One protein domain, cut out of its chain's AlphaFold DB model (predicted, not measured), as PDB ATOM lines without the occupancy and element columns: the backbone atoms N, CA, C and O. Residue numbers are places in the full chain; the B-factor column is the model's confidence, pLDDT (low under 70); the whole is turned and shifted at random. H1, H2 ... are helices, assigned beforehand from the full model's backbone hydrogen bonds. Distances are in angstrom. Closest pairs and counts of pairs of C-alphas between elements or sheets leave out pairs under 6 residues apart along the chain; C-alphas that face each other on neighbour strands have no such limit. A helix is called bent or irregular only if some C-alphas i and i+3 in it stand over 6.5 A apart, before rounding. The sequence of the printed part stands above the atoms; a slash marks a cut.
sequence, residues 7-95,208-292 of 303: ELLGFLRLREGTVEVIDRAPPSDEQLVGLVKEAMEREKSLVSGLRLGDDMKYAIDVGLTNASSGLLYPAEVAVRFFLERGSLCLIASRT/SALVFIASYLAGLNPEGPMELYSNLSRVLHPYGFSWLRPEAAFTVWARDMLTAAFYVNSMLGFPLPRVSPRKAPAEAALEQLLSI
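Overview. This is residues 7 to 95 and 208 to 292 of the 303 residues of an uncharacterized protein of Acidilobus saccharovorans (strain DSM 16705 / JCM 18335 / VKM B-2471 / 345-15) (UniProt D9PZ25). This is a bundle of helices built round H8, which runs through the middle; H3, H4 and H5 run lengthwise, back and forth, and curve round one side of it. The hairpin of H6 and H7 packs slantwise on H5, H9 crosses H8, and the short H1 and H2 pack on residues 251 to 256 of H8. The printed part has 174 residues with nine named helices, H1 to H9 in order, and no named strand: the class is all helix. It is compact, with a radius of gyration of the C-alphas of 14.7 A, and spans 43 by 35 by 30 A.

Arrangement. Start at H1, residues 7 to 12, which only just touches the hub H8, residues 246 to 268, with 3 pairs of C-alphas within 8 A; the closest are Leu 12 and Arg 255, 5.2 A. H2, residues 18 to 24, touches residues 231 to 235 alone of H7, residues 223 to 235; the closest C-alphas are Thr 18 and Asn 231, 6.0 A. H3, residues 30 to 46, and H4, residues 53 to 68, form a hairpin, opposite ways at a shallow tilt of 11 degrees; H3 touches with residues 37 to 44 alone, and the C-alphas of Lys 44 and Lys 57 are closest, 5.3 A. H4 and H5, residues 72 to 94, form the next hairpin, closest at C-alphas Gly 63 and Ala 75, 4.1 A. H5 touches H8 the same way at a shallow tilt of 5 degrees, with C-alphas Val 79 and Met 257 closest, 5.4 A. H6, residues 208 to 217, touches H5 at a steep tilt of 42 degrees, C-alphas Ser 87 and Ala 214 closest at 5.1 A. H3 to H8 make the bundle, a group of six helices. H9, residues 281 to 290, is about perpendicular to H8 at 82 degrees, and touches residues 255 to 263 alone of it; C-alphas Thr 259 and Ala 282 are closest, 4.3 A. Every O i to N i+4 pair is within hydrogen-bond range in H1, H3, H4, H5, H7, H8 and H9; H6 has 5 of 6, and H2 1 of 3, beside 2 of 4 O i to N i+3 pairs.

Along the chain. Find C-alpha 7 at (-22.074, -24.946, 22.511), where H1 begins. H2 is irregular: C-alphas 20 and 23 are 7.7 A apart. H3 runs 24.4 A, H4 22.6 A and H5 33.4 A. H7 runs 18.6 A; H8 runs 31.9 A from C-alpha 246 at (-20.320, -41.728, 19.377). H9 ends at C-alpha 290, (-4.237, -24.763, 13.632).

Size, cuts and confidence. The C-alphas farthest apart are Thr 95 and Trp 243, 43.5 A. Residues 96 to 207 are not printed, and C-alphas 95 and 208 stand 17.9 A apart across this cut. The link from H8 to H9, residues 269 to 280, is long. Residues 236 to 240 are under pLDDT 70; the mean of the printed part is 92.4.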
ATOM      1  N   GLU A   7     -21.897 -23.834  21.581       93.56
ATOM      2  CA  GLU A   7     -22.074 -24.946  22.511       93.56
ATOM      3  C   GLU A   7     -20.823 -25.832  22.578       93.56
ATOM      4  O   GLU A   7     -20.282 -26.041  23.666       93.56
ATOM      5  N   LEU A   8     -20.301 -26.281  21.428       94.75
ATOM      6  CA  LEU A   8     -19.081 -27.095  21.362       94.75
ATOM      7  C   LEU A   8     -17.869 -26.320  21.890       94.75
ATOM      8  O   LEU A   8     -17.096 -26.842  22.692       94.75
ATOM      9  N   LEU A   9     -17.730 -25.046  21.510       92.81
ATOM     10  CA  LEU A   9     -16.669 -24.185  22.030       92.81
ATOM     11  C   LEU A   9     -16.814 -23.955  23.543       92.81
ATOM     12  O   LEU A   9     -15.815 -23.918  24.261       92.81
ATOM     13  N   GLY A  10     -18.045 -23.812  24.039       95.38
ATOM     14  CA  GLY A  10     -18.344 -23.737  25.466       95.38
ATOM     15  C   GLY A  10     -17.905 -24.996  26.211       95.38
ATOM     16  O   GLY A  10     -17.268 -24.890  27.257       95.38
ATOM     17  N   PHE A  11     -18.160 -26.174  25.639       96.12
ATOM     18  CA  PHE A  11     -17.744 -27.451  26.216       96.12
ATOM     19  C   PHE A  11     -16.219 -27.626  26.232       96.12
ATOM     20  O   PHE A  11     -15.658 -28.034  27.249       96.12
ATOM     21  N   LEU A  12     -15.522 -27.251  25.152       94.94
ATOM     22  CA  LEU A  12     -14.053 -27.273  25.101       94.94
ATOM     23  C   LEU A  12     -13.407 -26.352  26.153       94.94
ATOM     24  O   LEU A  12     -12.254 -26.548  26.528       94.94
ATOM     25  N   ARG A  13     -14.133 -25.342  26.639       94.88
ATOM     26  CA  ARG A  13     -13.638 -24.408  27.659       94.88
ATOM     27  C   ARG A  13     -13.792 -24.898  29.096       94.88
ATOM     28  O   ARG A  13     -13.226 -24.264  29.992       94.88
ATOM     29  N   LEU A  14     -14.549 -25.972  29.320       93.25
ATOM     30  CA  LEU A  14     -14.754 -26.531  30.653       93.25
ATOM     31  C   LEU A  14     -13.424 -26.996  31.248       93.25
ATOM     32  O   LEU A  14     -12.560 -27.530  30.552       93.25
ATOM     33  N   ARG A  15     -13.264 -26.752  32.548       88.00
ATOM     34  CA  ARG A  15     -12.073 -27.150  33.319       88.00
ATOM     35  C   ARG A  15     -12.383 -28.257  34.318       88.00
ATOM     36  O   ARG A  15     -11.464 -28.859  34.862       88.00
ATOM     37  N   GLU A  16     -13.666 -28.483  34.573       89.88
ATOM     38  CA  GLU A  16     -14.160 -29.566  35.409       89.88
ATOM     39  C   GLU A  16     -13.758 -30.931  34.835       89.88
ATOM     40  O   GLU A  16     -13.487 -31.081  33.639       89.88
ATOM     41  N   GLY A  17     -13.707 -31.942  35.700       87.25
ATOM     42  CA  GLY A  17     -13.216 -33.253  35.304       87.25
ATOM     43  C   GLY A  17     -14.137 -33.968  34.322       87.25
ATOM     44  O   GLY A  17     -15.348 -33.768  34.326       87.25
ATOM     45  N   THR A  18     -13.571 -34.878  33.524       88.69
ATOM     46  CA  THR A  18     -14.301 -35.652  32.508       88.69
ATOM     47  C   THR A  18     -15.586 -36.255  33.052       88.69
ATOM     48  O   THR A  18     -16.652 -35.991  32.512       88.69
ATOM     49  N   VAL A  19     -15.504 -36.961  34.181       87.19
ATOM     50  CA  VAL A  19     -16.651 -37.607  34.837       87.19
ATOM     51  C   VAL A  19     -17.740 -36.609  35.257       87.19
ATOM     52  O   VAL A  19     -18.911 -36.959  35.274       87.19
ATOM     53  N   GLU A  20     -17.382 -35.365  35.576       88.94
ATOM     54  CA  GLU A  20     -18.319 -34.335  36.056       88.94
ATOM     55  C   GLU A  20     -19.087 -33.661  34.914       88.94
ATOM     56  O   GLU A  20     -20.122 -33.027  35.129       88.94
ATOM     57  N   VAL A  21     -18.568 -33.747  33.689       90.56
ATOM     58  CA  VAL A  21     -19.124 -33.026  32.536       90.56
ATOM     59  C   VAL A  21     -19.590 -33.941  31.415       90.56
ATOM     60  O   VAL A  21     -20.196 -33.463  30.465       90.56
ATOM     61  N   ILE A  22     -19.326 -35.240  31.526       89.94
ATOM     62  CA  ILE A  22     -19.559 -36.233  30.479       89.94
ATOM     63  C   ILE A  22     -21.007 -36.257  29.979       89.94
ATOM     64  O   ILE A  22     -21.235 -36.263  28.775       89.94
ATOM     65  N   ASP A  23     -21.982 -36.154  30.883       88.94
ATOM     66  CA  ASP A  23     -23.407 -36.159  30.531       88.94
ATOM     67  C   ASP A  23     -23.870 -34.839  29.889       88.94
ATOM     68  O   ASP A  23     -24.957 -34.763  29.322       88.94
ATOM     69  N   ARG A  24     -23.038 -33.790  29.960       92.31
ATOM     70  CA  ARG A  24     -23.263 -32.485  29.320       92.31
ATOM     71  C   ARG A  24     -22.588 -32.385  27.950       92.31
ATOM     72  O   ARG A  24     -22.615 -31.310  27.358       92.31
ATOM     73  N   ALA A  25     -21.943 -33.451  27.471       94.25
ATOM     74  CA  ALA A  25     -21.199 -33.425  26.220       94.25
ATOM     75  C   ALA A  25     -22.139 -33.253  25.013       94.25
ATOM     76  O   ALA A  25     -22.949 -34.147  24.739       94.25
ATOM     77  N   PRO A  26     -22.036 -32.138  24.265       95.56
ATOM     78  CA  PRO A  26     -22.790 -31.985  23.033       95.56
ATOM     79  C   PRO A  26     -22.261 -32.958  21.967       95.56
ATOM     80  O   PRO A  26     -21.070 -33.299  21.965       95.56
ATOM     81  N   PRO A  27     -23.120 -33.419  21.040       96.00
ATOM     82  CA  PRO A  27     -22.658 -34.203  19.903       96.00
ATOM     83  C   PRO A  27     -21.690 -33.368  19.056       96.00
ATOM     84  O   PRO A  27     -21.960 -32.200  18.774       96.00
ATOM     85  N   SER A  28     -20.569 -33.958  18.646       95.38
ATOM     86  CA  SER A  28     -19.664 -33.347  17.675       95.38
ATOM     87  C   SER A  28     -20.356 -33.111  16.330       95.38
ATOM     88  O   SER A  28     -21.152 -33.945  15.895       95.38
ATOM     89  N   ASP A  29     -19.983 -32.039  15.633       93.81
ATOM     90  CA  ASP A  29     -20.318 -31.814  14.224       93.81
ATOM     91  C   ASP A  29     -19.114 -32.107  13.305       93.81
ATOM     92  O   ASP A  29     -17.981 -32.301  13.761       93.81
ATOM     93  N   GLU A  30     -19.355 -32.160  11.991       92.81
ATOM     94  CA  GLU A  30     -18.310 -32.429  10.987       92.81
ATOM     95  C   GLU A  30     -17.152 -31.432  11.073       92.81
ATOM     96  O   GLU A  30     -15.994 -31.775  10.823       92.81
ATOM     97  N   GLN A  31     -17.461 -30.200  11.461       94.00
ATOM     98  CA  GLN A  31     -16.491 -29.131  11.537       94.00
ATOM     99  C   GLN A  31     -15.533 -29.308  12.715       94.00
ATOM    100  O   GLN A  31     -14.320 -29.214  12.525       94.00
ATOM    101  N   LEU A  32     -16.041 -29.597  13.916       95.19
ATOM    102  CA  LEU A  32     -15.206 -29.921  15.068       95.19
ATOM    103  C   LEU A  32     -14.343 -31.146  14.768       95.19
ATOM    104  O   LEU A  32     -13.145 -31.125  15.043       95.19
ATOM    105  N   VAL A  33     -14.927 -32.190  14.171       96.06
ATOM    106  CA  VAL A  33     -14.184 -33.398  13.786       96.06
ATOM    107  C   VAL A  33     -13.040 -33.056  12.831       96.06
ATOM    108  O   VAL A  33     -11.915 -33.504  13.056       96.06
ATOM    109  N   GLY A  34     -13.298 -32.251  11.797       95.94
ATOM    110  CA  GLY A  34     -12.282 -31.812  10.839       95.94
ATOM    111  C   GLY A  34     -11.140 -31.038  11.501       95.94
ATOM    112  O   GLY A  34      -9.975 -31.390  11.323       95.94
ATOM    113  N   LEU A  35     -11.474 -30.047  12.332       96.44
ATOM    114  CA  LEU A  35     -10.490 -29.212  13.032       96.44
ATOM    115  C   LEU A  35      -9.638 -30.014  14.020       96.44
ATOM    116  O   LEU A  35      -8.429 -29.812  14.100       96.44
ATOM    117  N   VAL A  36     -10.246 -30.934  14.773       97.31
ATOM    118  CA  VAL A  36      -9.517 -31.786  15.722       97.31
ATOM    119  C   VAL A  36      -8.592 -32.742  14.978       97.31
ATOM    120  O   VAL A  36      -7.444 -32.893  15.384       97.31
ATOM    121  N   LYS A  37      -9.042 -33.354  13.876       97.25
ATOM    122  CA  LYS A  37      -8.183 -34.215  13.048       97.25
ATOM    123  C   LYS A  37      -6.972 -33.454  12.519       97.25
ATOM    124  O   LYS A  37      -5.855 -33.927  12.679       97.25
ATOM    125  N   GLU A  38      -7.185 -32.267  11.959       96.62
ATOM    126  CA  GLU A  38      -6.095 -31.418  11.477       96.62
ATOM    127  C   GLU A  38      -5.125 -31.049  12.609       96.62
ATOM    128  O   GLU A  38      -3.915 -31.210  12.467       96.62
ATOM    129  N   ALA A  39      -5.639 -30.628  13.768       96.88
ATOM    130  CA  ALA A  39      -4.808 -30.327  14.929       96.88
ATOM    131  C   ALA A  39      -3.993 -31.545  15.396       96.88
ATOM    132  O   ALA A  39      -2.827 -31.397  15.754       96.88
ATOM    133  N   MET A  40      -4.573 -32.746  15.364       97.75
ATOM    134  CA  MET A  40      -3.887 -33.986  15.731       97.75
ATOM    135  C   MET A  40      -2.821 -34.407  14.714       97.75
ATOM    136  O   MET A  40      -1.782 -34.918  15.126       97.75
ATOM    137  N   GLU A  41      -3.011 -34.165  13.416       97.06
ATOM    138  CA  GLU A  41      -1.938 -34.359  12.428       97.06
ATOM    139  C   GLU A  41      -0.755 -33.427  12.705       97.06
ATOM    140  O   GLU A  41       0.392 -33.870  12.747       97.06
ATOM    141  N   ARG A  42      -1.029 -32.156  13.007       95.69
ATOM    142  CA  ARG A  42       0.019 -31.190  13.362       95.69
ATOM    143  C   ARG A  42       0.724 -31.556  14.665       95.69
ATOM    144  O   ARG A  42       1.943 -31.456  14.756       95.69
ATOM    145  N   GLU A  43      -0.020 -32.041  15.658       96.88
ATOM    146  CA  GLU A  43       0.554 -32.570  16.898       96.88
ATOM    147  C   GLU A  43       1.481 -33.764  16.615       96.88
ATOM    148  O   GLU A  43       2.590 -33.822  17.144       96.88
ATOM    149  N   LYS A  44       1.087 -34.683  15.718       97.25
ATOM    150  CA  LYS A  44       1.952 -35.789  15.273       97.25
ATOM    151  C   LYS A  44       3.236 -35.289  14.609       97.25
ATOM    152  O   LYS A  44       4.295 -35.873  14.859       97.25
ATOM    153  N   SER A  45       3.169 -34.225  13.806       95.12
ATOM    154  CA  SER A  45       4.355 -33.570  13.238       95.12
ATOM    155  C   SER A  45       5.259 -32.992  14.333       95.12
ATOM    156  O   SER A  45       6.455 -33.272  14.333       95.12
ATOM    157  N   LEU A  46       4.705 -32.266  15.313       93.56
ATOM    158  CA  LEU A  46       5.471 -31.644  16.407       93.56
ATOM    159  C   LEU A  46       6.233 -32.654  17.261       93.56
ATOM    160  O   LEU A  46       7.394 -32.442  17.608       93.56
ATOM    161  N   VAL A  47       5.589 -33.767  17.608       95.31
ATOM    162  CA  VAL A  47       6.214 -34.798  18.450       95.31
ATOM    163  C   VAL A  47       7.175 -35.686  17.654       95.31
ATOM    164  O   VAL A  47       7.856 -36.542  18.225       95.31
ATOM    165  N   SER A  48       7.251 -35.501  16.334       92.12
ATOM    166  CA  SER A  48       8.206 -36.192  15.480       92.12
ATOM    167  C   SER A  48       9.639 -35.804  15.855       92.12
ATOM    168  O   SER A  48       9.958 -34.640  16.066       92.12
ATOM    169  N   GLY A  49      10.524 -36.793  15.968       86.44
ATOM    170  CA  GLY A  49      11.911 -36.575  16.395       86.44
ATOM    171  C   GLY A  49      12.121 -36.571  17.914       86.44
ATOM    172  O   GLY A  49      13.263 -36.660  18.363       86.44
ATOM    173  N   LEU A  50      11.054 -36.571  18.724       93.44
ATOM    174  CA  LEU A  50      11.184 -36.841  20.154       93.44
ATOM    175  C   LEU A  50      11.552 -38.308  20.412       93.44
ATOM    176  O   LEU A  50      11.135 -39.217  19.695       93.44
ATOM    177  N   ARG A  51      12.249 -38.559  21.527       91.31
ATOM    178  CA  ARG A  51      12.689 -39.903  21.962       91.31
ATOM    179  C   ARG A  51      11.568 -40.951  22.030       91.31
ATOM    180  O   ARG A  51      11.842 -42.132  21.832       91.31
ATOM    181  N   LEU A  52      10.346 -40.523  22.361       95.62
ATOM    182  CA  LEU A  52       9.131 -41.350  22.435       95.62
ATOM    183  C   LEU A  52       8.034 -40.807  21.502       95.62
ATOM    184  O   LEU A  52       6.851 -41.024  21.748       95.62
ATOM    185  N   GLY A  53       8.422 -40.082  20.448       96.38
ATOM    186  CA  GLY A  53       7.489 -39.457  19.511       96.38
ATOM    187  C   GLY A  53       6.554 -40.464  18.847       96.38
ATOM    188  O   GLY A  53       5.360 -40.211  18.741       96.38
ATOM    189  N   ASP A  54       7.058 -41.643  18.480       97.12
ATOM    190  CA  ASP A  54       6.240 -42.688  17.851       97.12
ATOM    191  C   ASP A  54       5.191 -43.271  18.812       97.12
ATOM    192  O   ASP A  54       4.051 -43.495  18.407       97.12
ATOM    193  N   ASP A  55       5.522 -43.427  20.100       97.50
ATOM    194  CA  ASP A  55       4.550 -43.821  21.131       97.50
ATOM    195  C   ASP A  55       3.440 -42.763  21.272       97.50
ATOM    196  O   ASP A  55       2.274 -43.101  21.478       97.50
ATOM    197  N   MET A  56       3.793 -41.477  21.162       98.38
ATOM    198  CA  MET A  56       2.843 -40.362  21.235       98.38
ATOM    199  C   MET A  56       1.945 -40.296  19.993       98.38
ATOM    200  O   MET A  56       0.736 -40.126  20.135       98.38
ATOM    201  N   LYS A  57       2.500 -40.505  18.792       98.50
ATOM    202  CA  LYS A  57       1.729 -40.618  17.541       98.50
ATOM    203  C   LYS A  57       0.745 -41.782  17.599       98.50
ATOM    204  O   LYS A  57      -0.434 -41.605  17.316       98.50
ATOM    205  N   TYR A  58       1.208 -42.940  18.067       98.06
ATOM    206  CA  TYR A  58       0.350 -44.102  18.280       98.06
ATOM    207  C   TYR A  58      -0.801 -43.791  19.247       98.06
ATOM    208  O   TYR A  58      -1.945 -44.163  18.990       98.06
ATOM    209  N   ALA A  59      -0.528 -43.062  20.334       98.25
ATOM    210  CA  ALA A  59      -1.556 -42.620  21.273       98.25
ATOM    211  C   ALA A  59      -2.618 -41.731  20.600       98.25
ATOM    212  O   ALA A  59      -3.812 -41.926  20.823       98.25
ATOM    213  N   ILE A  60      -2.194 -40.790  19.751       98.50
ATOM    214  CA  ILE A  60      -3.093 -39.926  18.975       98.50
ATOM    215  C   ILE A  60      -3.997 -40.772  18.066       98.50
ATOM    216  O   ILE A  60      -5.220 -40.640  18.126       98.50
ATOM    217  N   ASP A  61      -3.417 -41.678  17.274       98.31
ATOM    218  CA  ASP A  61      -4.155 -42.480  16.289       98.31
ATOM    219  C   ASP A  61      -5.156 -43.446  16.950       98.31
ATOM    220  O   ASP A  61      -6.305 -43.581  16.509       98.31
ATOM    221  N   VAL A  62      -4.740 -44.096  18.043       97.50
ATOM    222  CA  VAL A  62      -5.604 -44.975  18.847       97.50
ATOM    223  C   VAL A  62      -6.725 -44.177  19.500       97.50
ATOM    224  O   VAL A  62      -7.876 -44.618  19.461       97.50
ATOM    225  N   GLY A  63      -6.414 -43.014  20.075       97.12
ATOM    226  CA  GLY A  63      -7.403 -42.122  20.673       97.12
ATOM    227  C   GLY A  63      -8.472 -41.714  19.665       97.12
ATOM    228  O   GLY A  63      -9.657 -41.954  19.888       97.12
ATOM    229  N   LEU A  64      -8.037 -41.203  18.513       96.94
ATOM    230  CA  LEU A  64      -8.912 -40.722  17.449       96.94
ATOM    231  C   LEU A  64      -9.824 -41.830  16.906       96.94
ATOM    232  O   LEU A  64     -11.027 -41.618  16.735       96.94
ATOM    233  N   THR A  65      -9.269 -43.019  16.653       96.31
ATOM    234  CA  THR A  65     -10.013 -44.162  16.099       96.31
ATOM    235  C   THR A  65     -11.075 -44.666  17.078       96.31
ATOM    236  O   THR A  65     -12.226 -44.897  16.694       96.31
ATOM    237  N   ASN A  66     -10.716 -44.807  18.357       94.69
ATOM    238  CA  ASN A  66     -11.644 -45.262  19.389       94.69
ATOM    239  C   ASN A  66     -12.736 -44.225  19.664       94.69
ATOM    240  O   ASN A  66     -13.915 -44.580  19.680       94.69
ATOM    241  N   ALA A  67     -12.372 -42.948  19.798       93.88
ATOM    242  CA  ALA A  67     -13.323 -41.867  20.033       93.88
ATOM    243  C   ALA A  67     -14.333 -41.734  18.884       93.88
ATOM    244  O   ALA A  67     -15.533 -41.653  19.129       93.88
ATOM    245  N   SER A  68     -13.864 -41.819  17.633       92.38
ATOM    246  CA  SER A  68     -14.730 -41.790  16.442       92.38
ATOM    247  C   SER A  68     -15.707 -42.970  16.383       92.38
ATOM    248  O   SER A  68     -16.756 -42.874  15.759       92.38
ATOM    249  N   SER A  69     -15.373 -44.081  17.045       90.69
ATOM    250  CA  SER A  69     -16.223 -45.273  17.148       90.69
ATOM    251  C   SER A  69     -17.113 -45.267  18.402       90.69
ATOM    252  O   SER A  69     -17.781 -46.258  18.685       90.69
ATOM    253  N   GLY A  70     -17.099 -44.186  19.190       88.81
ATOM    254  CA  GLY A  70     -17.826 -44.078  20.457       88.81
ATOM    255  C   GLY A  70     -17.210 -44.839  21.633       88.81
ATOM    256  O   GLY A  70     -17.819 -44.940  22.695       88.81
ATOM    257  N   LEU A  71     -15.994 -45.363  21.480       89.75
ATOM    258  CA  LEU A  71     -15.294 -46.120  22.512       89.75
ATOM    259  C   LEU A  71     -14.479 -45.172  23.401       89.75
ATOM    260  O   LEU A  71     -13.259 -45.062  23.267       89.75
ATOM    261  N   LEU A  72     -15.149 -44.487  24.332       90.00
ATOM    262  CA  LEU A  72     -14.501 -43.465  25.161       90.00
ATOM    263  C   LEU A  72     -13.405 -44.035  26.076       90.00
ATOM    264  O   LEU A  72     -12.325 -43.463  26.166       90.00
ATOM    265  N   TYR A  73     -13.644 -45.176  26.732       89.75
ATOM    266  CA  TYR A  73     -12.664 -45.769  27.653       89.75
ATOM    267  C   TYR A  73     -11.277 -45.977  27.010       89.75
ATOM    268  O   TYR A  73     -10.302 -45.428  27.528       89.75
ATOM    269  N   PRO A  74     -11.136 -46.720  25.890       91.00
ATOM    270  CA  PRO A  74      -9.830 -46.878  25.252       91.00
ATOM    271  C   PRO A  74      -9.292 -45.568  24.656       91.00
ATOM    272  O   PRO A  74      -8.075 -45.409  24.579       91.00
ATOM    273  N   ALA A  75     -10.157 -44.616  24.291       93.31
ATOM    274  CA  ALA A  75      -9.716 -43.297  23.851       93.31
ATOM    275  C   ALA A  75      -9.040 -42.503  24.988       93.31
ATOM    276  O   ALA A  75      -7.953 -41.964  24.794       93.31
ATOM    277  N   GLU A  76      -9.604 -42.511  26.198       93.56
ATOM    278  CA  GLU A  76      -9.027 -41.834  27.371       93.56
ATOM    279  C   GLU A  76      -7.773 -42.537  27.920       93.56
ATOM    280  O   GLU A  76      -6.859 -41.881  28.434       93.56
ATOM    281  N   VAL A  77      -7.652 -43.865  27.748       93.69
ATOM    282  CA  VAL A  77      -6.366 -44.566  27.960       93.69
ATOM    283  C   VAL A  77      -5.285 -43.939  27.080       93.69
ATOM    284  O   VAL A  77      -4.164 -43.723  27.545       93.69
ATOM    285  N   ALA A  78      -5.616 -43.638  25.823       95.94
ATOM    286  CA  ALA A  78      -4.677 -43.077  24.867       95.94
ATOM    287  C   ALA A  78      -4.258 -41.645  25.246       95.94
ATOM    288  O   ALA A  78      -3.065 -41.343  25.224       95.94
ATOM    289  N   VAL A  79      -5.190 -40.802  25.711       96.94
ATOM    290  CA  VAL A  79      -4.876 -39.455  26.237       96.94
ATOM    291  C   VAL A  79      -3.897 -39.538  27.408       96.94
ATOM    292  O   VAL A  79      -2.881 -38.838  27.456       96.94
ATOM    293  N   ARG A  80      -4.159 -40.446  28.353       95.06
ATOM    294  CA  ARG A  80      -3.277 -40.664  29.502       95.06
ATOM    295  C   ARG A  80      -1.890 -41.124  29.055       95.06
ATOM    296  O   ARG A  80      -0.886 -40.624  29.559       95.06
ATOM    297  N   PHE A  81      -1.834 -42.069  28.121       96.00
ATOM    298  CA  PHE A  81      -0.582 -42.589  27.586       96.00
ATOM    299  C   PHE A  81       0.234 -41.493  26.887       96.00
ATOM    300  O   PHE A  81       1.430 -41.368  27.148       96.00
ATOM    301  N   PHE A  82      -0.415 -40.642  26.087       97.94
ATOM    302  CA  PHE A  82       0.202 -39.478  25.453       97.94
ATOM    303  C   PHE A  82       0.855 -38.540  26.485       97.94
ATOM    304  O   PHE A  82       2.042 -38.220  26.376       97.94
ATOM    305  N   LEU A  83       0.119 -38.173  27.541       97.12
ATOM    306  CA  LEU A  83       0.621 -37.310  28.614       97.12
ATOM    307  C   LEU A  83       1.809 -37.936  29.363       97.12
ATOM    308  O   LEU A  83       2.791 -37.248  29.657       97.12
ATOM    309  N   GLU A  84       1.749 -39.239  29.659       96.50
ATOM    310  CA  GLU A  84       2.844 -39.977  30.301       96.50
ATOM    311  C   GLU A  84       4.106 -39.996  29.424       96.50
ATOM    312  O   GLU A  84       5.213 -39.814  29.936       96.50
ATOM    313  N   ARG A  85       3.957 -40.185  28.107       96.62
ATOM    314  CA  ARG A  85       5.077 -40.227  27.156       96.62
ATOM    315  C   ARG A  85       5.723 -38.863  26.951       96.62
ATOM    316  O   ARG A  85       6.941 -38.770  27.092       96.62
ATOM    317  N   GLY A  86       4.935 -37.806  26.753       97.06
ATOM    318  CA  GLY A  86       5.460 -36.438  26.665       97.06
ATOM    319  C   GLY A  86       6.193 -36.014  27.942       97.06
ATOM    320  O   GLY A  86       7.306 -35.486  27.899       97.06
ATOM    321  N   SER A  87       5.627 -36.348  29.102       97.38
ATOM    322  CA  SER A  87       6.258 -36.070  30.394       97.38
ATOM    323  C   SER A  87       7.572 -36.853  30.580       97.38
ATOM    324  O   SER A  87       8.550 -36.314  31.099       97.38
ATOM    325  N   LEU A  88       7.638 -38.112  30.125       97.06
ATOM    326  CA  LEU A  88       8.851 -38.931  30.210       97.06
ATOM    327  C   LEU A  88       9.946 -38.434  29.259       97.06
ATOM    328  O   LEU A  88      11.116 -38.456  29.638       97.06
ATOM    329  N   CYS A  89       9.582 -37.941  28.070       96.81
ATOM    330  CA  CYS A  89      10.518 -37.282  27.157       96.81
ATOM    331  C   CYS A  89      11.238 -36.115  27.836       96.81
ATOM    332  O   CYS A  89      12.467 -36.059  27.792       96.81
ATOM    333  N   LEU A  90      10.491 -35.234  28.510       96.88
ATOM    334  CA  LEU A  90      11.075 -34.108  29.238       96.88
ATOM    335  C   LEU A  90      11.962 -34.570  30.402       96.88
ATOM    336  O   LEU A  90      13.054 -34.046  30.610       96.88
ATOM    337  N   ILE A  91      11.506 -35.551  31.183       97.50
ATOM    338  CA  ILE A  91      12.294 -36.063  32.310       97.50
ATOM    339  C   ILE A  91      13.611 -36.650  31.811       97.50
ATOM    340  O   ILE A  91      14.661 -36.343  32.372       97.50
ATOM    341  N   ALA A  92      13.577 -37.472  30.762       96.50
ATOM    342  CA  ALA A  92      14.776 -38.073  30.199       96.50
ATOM    343  C   ALA A  92      15.756 -37.009  29.680       96.50
ATOM    344  O   ALA A  92      16.933 -37.065  30.028       96.50
ATOM    345  N   SER A  93      15.268 -35.998  28.948       95.62
ATOM    346  CA  SER A  93      16.123 -34.941  28.386       95.62
ATOM    347  C   SER A  93      16.756 -34.038  29.450       95.62
ATOM    348  O   SER A  93      17.876 -33.565  29.276       95.62
ATOM    349  N   ARG A  94      16.066 -33.812  30.573       96.88
ATOM    350  CA  ARG A  94      16.545 -32.956  31.672       96.88
ATOM    351  C   ARG A  94      17.356 -33.696  32.732       96.88
ATOM    352  O   ARG A  94      18.021 -33.053  33.546       96.88
ATOM    353  N   THR A  95      17.267 -35.024  32.780       97.06
ATOM    354  CA  THR A  95      17.880 -35.828  33.846       97.06
ATOM    355  C   THR A  95      18.834 -36.880  33.301       97.06
ATOM    356  O   THR A  95      20.045 -36.728  33.426       97.06
ATOM    357  N   SER A 208       1.601 -40.915  38.244       81.00
ATOM    358  CA  SER A 208       1.143 -39.636  38.827       81.00
ATOM    359  C   SER A 208       2.285 -38.701  39.262       81.00
ATOM    360  O   SER A 208       2.148 -37.487  39.235       81.00
ATOM    361  N   ALA A 209       3.428 -39.239  39.694       93.06
ATOM    362  CA  ALA A 209       4.612 -38.437  40.005       93.06
ATOM    363  C   ALA A 209       5.320 -37.942  38.734       93.06
ATOM    364  O   ALA A 209       5.997 -36.918  38.775       93.06
ATOM    365  N   LEU A 210       5.150 -38.660  37.625       94.44
ATOM    366  CA  LEU A 210       5.784 -38.395  36.340       94.44
ATOM    367  C   LEU A 210       5.305 -37.049  35.775       94.44
ATOM    368  O   LEU A 210       6.130 -36.191  35.473       94.44
ATOM    369  N   VAL A 211       3.990 -36.807  35.772       95.38
ATOM    370  CA  VAL A 211       3.398 -35.532  35.324       95.38
ATOM    371  C   VAL A 211       3.865 -34.348  36.184       95.38
ATOM    372  O   VAL A 211       4.279 -33.314  35.655       95.38
ATOM    373  N   PHE A 212       3.883 -34.511  37.513       96.75
ATOM    374  CA  PHE A 212       4.395 -33.476  38.418       96.75
ATOM    375  C   PHE A 212       5.862 -33.149  38.129       96.75
ATOM    376  O   PHE A 212       6.228 -31.980  38.044       96.75
ATOM    377  N   ILE A 213       6.720 -34.171  38.039       97.50
ATOM    378  CA  ILE A 213       8.167 -33.978  37.889       97.50
ATOM    379  C   ILE A 213       8.475 -33.320  36.544       97.50
ATOM    380  O   ILE A 213       9.313 -32.424  36.505       97.50
ATOM    381  N   ALA A 214       7.774 -33.704  35.476       97.69
ATOM    382  CA  ALA A 214       7.890 -33.052  34.178       97.69
ATOM    383  C   ALA A 214       7.519 -31.562  34.264       97.69
ATOM    384  O   ALA A 214       8.345 -30.708  33.955       97.69
ATOM    385  N   SER A 215       6.344 -31.228  34.809       96.75
ATOM    386  CA  SER A 215       5.931 -29.827  34.998       96.75
ATOM    387  C   SER A 215       6.940 -29.035  35.838       96.75
ATOM    388  O   SER A 215       7.313 -27.917  35.489       96.75
ATOM    389  N   TYR A 216       7.451 -29.644  36.910       96.94
ATOM    390  CA  TYR A 216       8.462 -29.047  37.776       96.94
ATOM    391  C   TYR A 216       9.782 -28.760  37.039       96.94
ATOM    392  O   TYR A 216      10.348 -27.681  37.199       96.94
ATOM    393  N   LEU A 217      10.261 -29.696  36.213       97.19
ATOM    394  CA  LEU A 217      11.467 -29.539  35.385       97.19
ATOM    395  C   LEU A 217      11.283 -28.530  34.239       97.19
ATOM    396  O   LEU A 217      12.257 -27.925  33.789       97.19
ATOM    397  N   ALA A 218      10.047 -28.330  33.779       96.25
ATOM    398  CA  ALA A 218       9.687 -27.272  32.837       96.25
ATOM    399  C   ALA A 218       9.532 -25.893  33.507       96.25
ATOM    400  O   ALA A 218       9.386 -24.889  32.815       96.25
ATOM    401  N   GLY A 219       9.548 -25.816  34.844       95.50
ATOM    402  CA  GLY A 219       9.276 -24.577  35.578       95.50
ATOM    403  C   GLY A 219       7.804 -24.145  35.538       95.50
ATOM    404  O   GLY A 219       7.507 -22.965  35.722       95.50
ATOM    405  N   LEU A 220       6.886 -25.082  35.296       95.19
ATOM    406  CA  LEU A 220       5.445 -24.852  35.188       95.19
ATOM    407  C   LEU A 220       4.705 -25.258  36.468       95.19
ATOM    408  O   LEU A 220       5.196 -26.056  37.271       95.19
ATOM    409  N   ASN A 221       3.491 -24.725  36.651       94.00
ATOM    410  CA  ASN A 221       2.598 -25.178  37.718       94.00
ATOM    411  C   ASN A 221       2.082 -26.599  37.392       94.00
ATOM    412  O   ASN A 221       1.446 -26.774  36.351       94.00
ATOM    413  N   PRO A 222       2.316 -27.604  38.260       93.94
ATOM    414  CA  PRO A 222       1.863 -28.972  38.025       93.94
ATOM    415  C   PRO A 222       0.357 -29.190  38.238       93.94
ATOM    416  O   PRO A 222      -0.126 -30.247  37.850       93.94
ATOM    417  N   GLU A 223      -0.378 -28.263  38.863       93.31
ATOM    418  CA  GLU A 223      -1.787 -28.461  39.258       93.31
ATOM    419  C   GLU A 223      -2.680 -28.868  38.079       93.31
ATOM    420  O   GLU A 223      -3.268 -29.944  38.117       93.31
ATOM    421  N   GLY A 224      -2.703 -28.087  36.996       92.06
ATOM    422  CA  GLY A 224      -3.548 -28.371  35.827       92.06
ATOM    423  C   GLY A 224      -3.278 -29.733  35.161       92.06
ATOM    424  O   GLY A 224      -4.207 -30.529  35.007       92.06
ATOM    425  N   PRO A 225      -2.022 -30.062  34.798       93.81
ATOM    426  CA  PRO A 225      -1.671 -31.384  34.273       93.81
ATOM    427  C   PRO A 225      -2.004 -32.538  35.235       93.81
ATOM    428  O   PRO A 225      -2.428 -33.612  34.804       93.81
ATOM    429  N   MET A 226      -1.817 -32.334  36.544       93.69
ATOM    430  CA  MET A 226      -2.127 -33.335  37.572       93.69
ATOM    431  C   MET A 226      -3.633 -33.563  37.724       93.69
ATOM    432  O   MET A 226      -4.057 -34.711  37.885       93.69
ATOM    433  N   GLU A 227      -4.435 -32.500  37.659       92.25
ATOM    434  CA  GLU A 227      -5.898 -32.572  37.650       92.25
ATOM    435  C   GLU A 227      -6.390 -33.362  36.437       92.25
ATOM    436  O   GLU A 227      -7.139 -34.327  36.613       92.25
ATOM    437  N   LEU A 228      -5.888 -33.049  35.233       93.12
ATOM    438  CA  LEU A 228      -6.182 -33.822  34.023       93.12
ATOM    439  C   LEU A 228      -5.845 -35.307  34.223       93.12
ATOM    440  O   LEU A 228      -6.709 -36.163  34.058       93.12
ATOM    441  N   TYR A 229      -4.618 -35.628  34.644       92.25
ATOM    442  CA  TYR A 229      -4.185 -37.016  34.839       92.25
ATOM    443  C   TYR A 229      -5.058 -37.783  35.849       92.25
ATOM    444  O   TYR A 229      -5.394 -38.957  35.650       92.25
ATOM    445  N   SER A 230      -5.432 -37.122  36.948       89.12
ATOM    446  CA  SER A 230      -6.332 -37.679  37.958       89.12
ATOM    447  C   SER A 230      -7.720 -37.961  37.377       89.12
ATOM    448  O   SER A 230      -8.285 -39.025  37.635       89.12
ATOM    449  N   ASN A 231      -8.254 -37.048  36.563       86.88
ATOM    450  CA  ASN A 231      -9.559 -37.199  35.921       86.88
ATOM    451  C   ASN A 231      -9.570 -38.347  34.910       86.88
ATOM    452  O   ASN A 231     -10.444 -39.210  34.992       86.88
ATOM    453  N   LEU A 232      -8.546 -38.442  34.061       88.81
ATOM    454  CA  LEU A 232      -8.356 -39.571  33.145       88.81
ATOM    455  C   LEU A 232      -8.304 -40.900  33.907       88.81
ATOM    456  O   LEU A 232      -8.971 -41.863  33.548       88.81
ATOM    457  N   SER A 233      -7.579 -40.953  35.028       83.44
ATOM    458  CA  SER A 233      -7.490 -42.163  35.859       83.44
ATOM    459  C   SER A 233      -8.836 -42.585  36.461       83.44
ATOM    460  O   SER A 233      -9.067 -43.778  36.653       83.44
ATOM    461  N   ARG A 234      -9.731 -41.629  36.747       78.88
ATOM    462  CA  ARG A 234     -11.106 -41.916  37.185       78.88
ATOM    463  C   ARG A 234     -11.969 -42.437  36.049       78.88
ATOM    464  O   ARG A 234     -12.856 -43.224  36.326       78.88
ATOM    465  N   VAL A 235     -11.711 -42.056  34.799       74.12
ATOM    466  CA  VAL A 235     -12.416 -42.656  33.657       74.12
ATOM    467  C   VAL A 235     -12.043 -44.134  33.487       74.12
ATOM    468  O   VAL A 235     -12.873 -44.958  33.115       74.12
ATOM    469  N   LEU A 236     -10.806 -44.497  33.842       68.06
ATOM    470  CA  LEU A 236     -10.288 -45.863  33.728       68.06
ATOM    471  C   LEU A 236     -10.741 -46.824  34.846       68.06
ATOM    472  O   LEU A 236     -10.438 -48.018  34.813       68.06
ATOM    473  N   HIS A 237     -11.453 -46.327  35.853       61.59
ATOM    474  CA  HIS A 237     -11.897 -47.089  37.018       61.59
ATOM    475  C   HIS A 237     -13.362 -46.770  37.335       61.59
ATOM    476  O   HIS A 237     -13.796 -45.643  37.166       61.59
ATOM    477  N   PRO A 238     -14.099 -47.683  37.980       54.38
ATOM    478  CA  PRO A 238     -15.088 -48.598  37.378       54.38
ATOM    479  C   PRO A 238     -16.235 -47.967  36.549       54.38
ATOM    480  O   PRO A 238     -17.185 -48.668  36.204       54.38
ATOM    481  N   TYR A 239     -16.213 -46.671  36.245       58.31
ATOM    482  CA  TYR A 239     -17.274 -45.998  35.506       58.31
ATOM    483  C   TYR A 239     -17.184 -46.378  34.019       58.31
ATOM    484  O   TYR A 239     -16.448 -45.788  33.239       58.31
ATOM    485  N   GLY A 240     -17.870 -47.450  33.626       57.97
ATOM    486  CA  GLY A 240     -17.951 -47.866  32.227       57.97
ATOM    487  C   GLY A 240     -18.881 -46.943  31.448       57.97
ATOM    488  O   GLY A 240     -20.087 -47.133  31.504       57.97
ATOM    489  N   PHE A 241     -18.345 -45.968  30.708       71.19
ATOM    490  CA  PHE A 241     -19.123 -44.978  29.938       71.19
ATOM    491  C   PHE A 241     -19.671 -45.529  28.611       71.19
ATOM    492  O   PHE A 241     -19.417 -44.982  27.541       71.19
ATOM    493  N   SER A 242     -20.413 -46.638  28.662       70.00
ATOM    494  CA  SER A 242     -20.947 -47.313  27.467       70.00
ATOM    495  C   SER A 242     -22.249 -46.710  26.924       70.00
ATOM    496  O   SER A 242     -22.778 -47.214  25.939       70.00
ATOM    497  N   TRP A 243     -22.806 -45.686  27.578       79.62
ATOM    498  CA  TRP A 243     -24.098 -45.082  27.216       79.62
ATOM    499  C   TRP A 243     -23.986 -43.818  26.356       79.62
ATOM    500  O   TRP A 243     -25.005 -43.302  25.897       79.62
ATOM    501  N   LEU A 244     -22.776 -43.292  26.148       85.50
ATOM    502  CA  LEU A 244     -22.579 -42.107  25.318       85.50
ATOM    503  C   LEU A 244     -22.783 -42.430  23.842       85.50
ATOM    504  O   LEU A 244     -22.330 -43.458  23.341       85.50
ATOM    505  N   ARG A 245     -23.404 -41.491  23.128       88.75
ATOM    506  CA  ARG A 245     -23.427 -41.526  21.665       88.75
ATOM    507  C   ARG A 245     -22.015 -41.286  21.109       88.75
ATOM    508  O   ARG A 245     -21.271 -40.514  21.726       88.75
ATOM    509  N   PRO A 246     -21.654 -41.876  19.956       90.44
ATOM    510  CA  PRO A 246     -20.320 -41.728  19.377       90.44
ATOM    511  C   PRO A 246     -19.851 -40.277  19.229       90.44
ATOM    512  O   PRO A 246     -18.718 -39.952  19.572       90.44
ATOM    513  N   GLU A 247     -20.744 -39.382  18.816       95.12
ATOM    514  CA  GLU A 247     -20.441 -37.966  18.601       95.12
ATOM    515  C   GLU A 247     -20.136 -37.244  19.921       95.12
ATOM    516  O   GLU A 247     -19.274 -36.372  19.979       95.12
ATOM    517  N   ALA A 248     -20.823 -37.610  21.005       94.81
ATOM    518  CA  ALA A 248     -20.558 -37.051  22.328       94.81
ATOM    519  C   ALA A 248     -19.243 -37.595  22.906       94.81
ATOM    520  O   ALA A 248     -18.460 -36.837  23.479       94.81
ATOM    521  N   ALA A 249     -18.962 -38.888  22.711       93.19
ATOM    522  CA  ALA A 249     -17.687 -39.492  23.094       93.19
ATOM    523  C   ALA A 249     -16.505 -38.826  22.368       93.19
ATOM    524  O   ALA A 249     -15.488 -38.538  22.998       93.19
ATOM    525  N   PHE A 250     -16.660 -38.510  21.076       96.38
ATOM    526  CA  PHE A 250     -15.670 -37.742  20.327       96.38
ATOM    527  C   PHE A 250     -15.429 -36.360  20.941       96.38
ATOM    528  O   PHE A 250     -14.278 -35.991  21.164       96.38
ATOM    529  N   THR A 251     -16.488 -35.608  21.261       97.19
ATOM    530  CA  THR A 251     -16.365 -34.280  21.887       97.19
ATOM    531  C   THR A 251     -15.624 -34.334  23.228       97.19
ATOM    532  O   THR A 251     -14.784 -33.472  23.501       97.19
ATOM    533  N   VAL A 252     -15.904 -35.345  24.061       95.56
ATOM    534  CA  VAL A 252     -15.216 -35.546  25.348       95.56
ATOM    535  C   VAL A 252     -13.728 -35.804  25.133       95.56
ATOM    536  O   VAL A 252     -12.902 -35.055  25.657       95.56
ATOM    537  N   TRP A 253     -13.402 -36.793  24.299       95.88
ATOM    538  CA  TRP A 253     -12.018 -37.138  23.986       95.88
ATOM    539  C   TRP A 253     -11.259 -35.954  23.378       95.88
ATOM    540  O   TRP A 253     -10.131 -35.677  23.774       95.88
ATOM    541  N   ALA A 254     -11.877 -35.211  22.452       97.69
ATOM    542  CA  ALA A 254     -11.257 -34.050  21.824       97.69
ATOM    543  C   ALA A 254     -10.861 -32.994  22.866       97.69
ATOM    544  O   ALA A 254      -9.742 -32.482  22.821       97.69
ATOM    545  N   ARG A 255     -11.735 -32.700  23.842       97.38
ATOM    546  CA  ARG A 255     -11.416 -31.776  24.942       97.38
ATOM    547  C   ARG A 255     -10.194 -32.249  25.726       97.38
ATOM    548  O   ARG A 255      -9.275 -31.458  25.962       97.38
ATOM    549  N   ASP A 256     -10.190 -33.507  26.147       97.12
ATOM    550  CA  ASP A 256      -9.149 -34.045  27.023       97.12
ATOM    551  C   ASP A 256      -7.816 -34.210  26.294       97.12
ATOM    552  O   ASP A 256      -6.771 -33.834  26.833       97.12
ATOM    553  N   MET A 257      -7.847 -34.645  25.036       98.06
ATOM    554  CA  MET A 257      -6.661 -34.764  24.198       98.06
ATOM    555  C   MET A 257      -6.042 -33.405  23.867       98.06
ATOM    556  O   MET A 257      -4.834 -33.234  24.012       98.06
ATOM    557  N   LEU A 258      -6.846 -32.403  23.495       98.38
ATOM    558  CA  LEU A 258      -6.351 -31.039  23.272       98.38
ATOM    559  C   LEU A 258      -5.789 -30.428  24.564       98.38
ATOM    560  O   LEU A 258      -4.764 -29.748  24.543       98.38
ATOM    561  N   THR A 259      -6.416 -30.700  25.710       97.81
ATOM    562  CA  THR A 259      -5.900 -30.272  27.019       97.81
ATOM    563  C   THR A 259      -4.566 -30.953  27.344       97.81
ATOM    564  O   THR A 259      -3.645 -30.295  27.830       97.81
ATOM    565  N   ALA A 260      -4.422 -32.245  27.034       97.88
ATOM    566  CA  ALA A 260      -3.161 -32.967  27.176       97.88
ATOM    567  C   ALA A 260      -2.073 -32.396  26.256       97.88
ATOM    568  O   ALA A 260      -0.971 -32.130  26.735       97.88
ATOM    569  N   ALA A 261      -2.390 -32.147  24.981       98.00
ATOM    570  CA  ALA A 261      -1.493 -31.524  24.008       98.00
ATOM    571  C   ALA A 261      -1.010 -30.151  24.493       98.00
ATOM    572  O   ALA A 261       0.192 -29.904  24.534       98.00
ATOM    573  N   PHE A 262      -1.910 -29.295  24.992       97.50
ATOM    574  CA  PHE A 262      -1.537 -28.001  25.574       97.50
ATOM    575  C   PHE A 262      -0.463 -28.141  26.663       97.50
ATOM    576  O   PHE A 262       0.556 -27.444  26.644       97.50
ATOM    577  N   TYR A 263      -0.678 -29.048  27.622       97.12
ATOM    578  CA  TYR A 263       0.254 -29.239  28.730       97.12
ATOM    579  C   TYR A 263       1.566 -29.882  28.290       97.12
ATOM    580  O   TYR A 263       2.628 -29.437  28.724       97.12
ATOM    581  N   VAL A 264       1.516 -30.897  27.426       97.56
ATOM    582  CA  VAL A 264       2.710 -31.553  26.879       97.56
ATOM    583  C   VAL A 264       3.556 -30.561  26.090       97.56
ATOM    584  O   VAL A 264       4.751 -30.446  26.355       97.56
ATOM    585  N   ASN A 265       2.939 -29.769  25.218       97.00
ATOM    586  CA  ASN A 265       3.642 -28.784  24.402       97.00
ATOM    587  C   ASN A 265       4.249 -27.668  25.248       97.00
ATOM    588  O   ASN A 265       5.383 -27.254  25.008       97.00
ATOM    589  N   SER A 266       3.537 -27.240  26.293       95.75
ATOM    590  CA  SER A 266       4.064 -26.288  27.275       95.75
ATOM    591  C   SER A 266       5.272 -26.862  28.023       95.75
ATOM    592  O   SER A 266       6.269 -26.167  28.196       95.75
ATOM    593  N   MET A 267       5.202 -28.126  28.457       96.38
ATOM    594  CA  MET A 267       6.291 -28.808  29.166       96.38
ATOM    595  C   MET A 267       7.529 -28.996  28.283       96.38
ATOM    596  O   MET A 267       8.648 -28.771  28.740       96.38
ATOM    597  N   LEU A 268       7.333 -29.397  27.027       95.19
ATOM    598  CA  LEU A 268       8.409 -29.605  26.056       95.19
ATOM    599  C   LEU A 268       8.954 -28.293  25.477       95.19
ATOM    600  O   LEU A 268      10.031 -28.292  24.887       95.19
ATOM    601  N   GLY A 269       8.249 -27.177  25.682       93.06
ATOM    602  CA  GLY A 269       8.686 -25.855  25.250       93.06
ATOM    603  C   GLY A 269       8.665 -25.678  23.734       93.06
ATOM    604  O   GLY A 269       9.520 -24.972  23.202       93.06
ATOM    605  N   PHE A 270       7.717 -26.314  23.036       90.88
ATOM    606  CA  PHE A 270       7.587 -26.133  21.592       90.88
ATOM    607  C   PHE A 270       7.296 -24.666  21.236       90.88
ATOM    608  O   PHE A 270       6.543 -23.997  21.954       90.88
ATOM    609  N   PRO A 271       7.856 -24.149  20.125       86.50
ATOM    610  CA  PRO A 271       7.711 -22.754  19.715       86.50
ATOM    611  C   PRO A 271       6.347 -22.496  19.056       86.50
ATOM    612  O   PRO A 271       6.249 -22.112  17.895       86.50
ATOM    613  N   LEU A 272       5.270 -22.715  19.808       88.56
ATOM    614  CA  LEU A 272       3.906 -22.534  19.327       88.56
ATOM    615  C   LEU A 272       3.481 -21.059  19.330       88.56
ATOM    616  O   LEU A 272       3.946 -20.276  20.171       88.56
ATOM    617  N   PRO A 273       2.539 -20.674  18.446       87.81
ATOM    618  CA  PRO A 273       1.943 -19.347  18.457       87.81
ATOM    619  C   PRO A 273       1.442 -18.951  19.850       87.81
ATOM    620  O   PRO A 273       0.899 -19.758  20.612       87.81
ATOM    621  N   ARG A 274       1.628 -17.678  20.210       86.81
ATOM    622  CA  ARG A 274       1.153 -17.170  21.501       86.81
ATOM    623  C   ARG A 274      -0.360 -17.021  21.473       86.81
ATOM    624  O   ARG A 274      -0.907 -16.344  20.609       86.81
ATOM    625  N   VAL A 275      -1.008 -17.565  22.493       88.25
ATOM    626  CA  VAL A 275      -2.440 -17.400  22.745       88.25
ATOM    627  C   VAL A 275      -2.667 -16.701  24.080       88.25
ATOM    628  O   VAL A 275      -1.769 -16.599  24.918       88.25
ATOM    629  N   SER A 276      -3.873 -16.169  24.281       87.25
ATOM    630  CA  SER A 276      -4.223 -15.492  25.532       87.25
ATOM    631  C   SER A 276      -4.085 -16.445  26.729       87.25
ATOM    632  O   SER A 276      -4.669 -17.529  26.694       87.25
ATOM    633  N   PRO A 277      -3.436 -16.031  27.835       81.38
ATOM    634  CA  PRO A 277      -3.288 -16.861  29.034       81.38
ATOM    635  C   PRO A 277      -4.621 -17.127  29.752       81.38
ATOM    636  O   PRO A 277      -4.679 -17.915  30.691       81.38
ATOM    637  N   ARG A 278      -5.701 -16.444  29.344       85.81
ATOM    638  CA  ARG A 278      -7.053 -16.656  29.875       85.81
ATOM    639  C   ARG A 278      -7.811 -17.771  29.154       85.81
ATOM    640  O   ARG A 278      -8.834 -18.206  29.678       85.81
ATOM    641  N   LYS A 279      -7.353 -18.207  27.973       91.12
ATOM    642  CA  LYS A 279      -8.010 -19.288  27.228       91.12
ATOM    643  C   LYS A 279      -7.926 -20.591  28.004       91.12
ATOM    644  O   LYS A 279      -6.970 -20.836  28.739       91.12
ATOM    645  N   ALA A 280      -8.965 -21.405  27.873       94.06
ATOM    646  CA  ALA A 280      -8.932 -22.755  28.407       94.06
ATOM    647  C   ALA A 280      -7.896 -23.593  27.633       94.06
ATOM    648  O   ALA A 280      -7.721 -23.351  26.437       94.06
ATOM    649  N   PRO A 281      -7.235 -24.571  28.274       95.50
ATOM    650  CA  PRO A 281      -6.204 -25.392  27.639       95.50
ATOM    651  C   PRO A 281      -6.607 -26.011  26.294       95.50
ATOM    652  O   PRO A 281      -5.863 -25.871  25.330       95.50
ATOM    653  N   ALA A 282      -7.789 -26.633  26.190       96.50
ATOM    654  CA  ALA A 282      -8.218 -27.261  24.938       96.50
ATOM    655  C   ALA A 282      -8.405 -26.245  23.799       96.50
ATOM    656  O   ALA A 282      -7.936 -26.463  22.686       96.50
ATOM    657  N   GLU A 283      -9.053 -25.108  24.081       95.44
ATOM    658  CA  GLU A 283      -9.213 -24.015  23.111       95.44
ATOM    659  C   GLU A 283      -7.854 -23.433  22.698       95.44
ATOM    660  O   GLU A 283      -7.625 -23.158  21.521       95.44
ATOM    661  N   ALA A 284      -6.949 -23.255  23.664       94.62
ATOM    662  CA  ALA A 284      -5.598 -22.769  23.434       94.62
ATOM    663  C   ALA A 284      -4.812 -23.708  22.509       94.62
ATOM    664  O   ALA A 284      -4.294 -23.238  21.500       94.62
ATOM    665  N   ALA A 285      -4.776 -25.014  22.802       95.44
ATOM    666  CA  ALA A 285      -4.115 -25.999  21.945       95.44
ATOM    667  C   ALA A 285      -4.699 -26.016  20.535       95.44
ATOM    668  O   ALA A 285      -3.943 -25.984  19.568       95.44
ATOM    669  N   LEU A 286      -6.028 -26.022  20.406       95.19
ATOM    670  CA  LEU A 286      -6.679 -26.053  19.100       95.19
ATOM    671  C   LEU A 286      -6.287 -24.843  18.248       95.19
ATOM    672  O   LEU A 286      -5.921 -24.993  17.087       95.19
ATOM    673  N   GLU A 287      -6.305 -23.642  18.826       93.62
ATOM    674  CA  GLU A 287      -5.873 -22.434  18.123       93.62
ATOM    675  C   GLU A 287      -4.383 -22.454  17.776       93.62
ATOM    676  O   GLU A 287      -4.017 -22.083  16.663       93.62
ATOM    677  N   GLN A 288      -3.527 -22.886  18.706       93.25
ATOM    678  CA  GLN A 288      -2.083 -22.960  18.487       93.25
ATOM    679  C   GLN A 288      -1.740 -23.902  17.345       93.25
ATOM    680  O   GLN A 288      -1.029 -23.503  16.426       93.25
ATOM    681  N   LEU A 289      -2.273 -25.123  17.397       91.44
ATOM    682  CA  LEU A 289      -1.991 -26.163  16.421       91.44
ATOM    683  C   LEU A 289      -2.458 -25.729  15.042       91.44
ATOM    684  O   LEU A 289      -1.654 -25.731  14.120       91.44
ATOM    685  N   LEU A 290      -3.689 -25.234  14.909       91.25
ATOM    686  CA  LEU A 290      -4.237 -24.763  13.632       91.25
ATOM    687  C   LEU A 290      -3.582 -23.479  13.091       91.25
ATOM    688  O   LEU A 290      -3.810 -23.112  11.940       91.25
ATOM    689  N   SER A 291      -2.761 -22.799  13.895       89.38
ATOM    690  CA  SER A 291      -2.024 -21.597  13.482       89.38
ATOM    691  C   SER A 291      -0.581 -21.878  13.041       89.38
ATOM    692  O   SER A 291       0.102 -20.950  12.616       89.38
ATOM    693  N   ILE A 292      -0.100 -23.122  13.145       82.88
ATOM    694  CA  ILE A 292       1.208 -23.531  12.605       82.88
ATOM    695  C   ILE A 292       1.170 -23.399  11.072       82.88
ATOM    696  O   ILE A 292       0.191 -23.790  10.444       82.88
TER     697      ILE A 292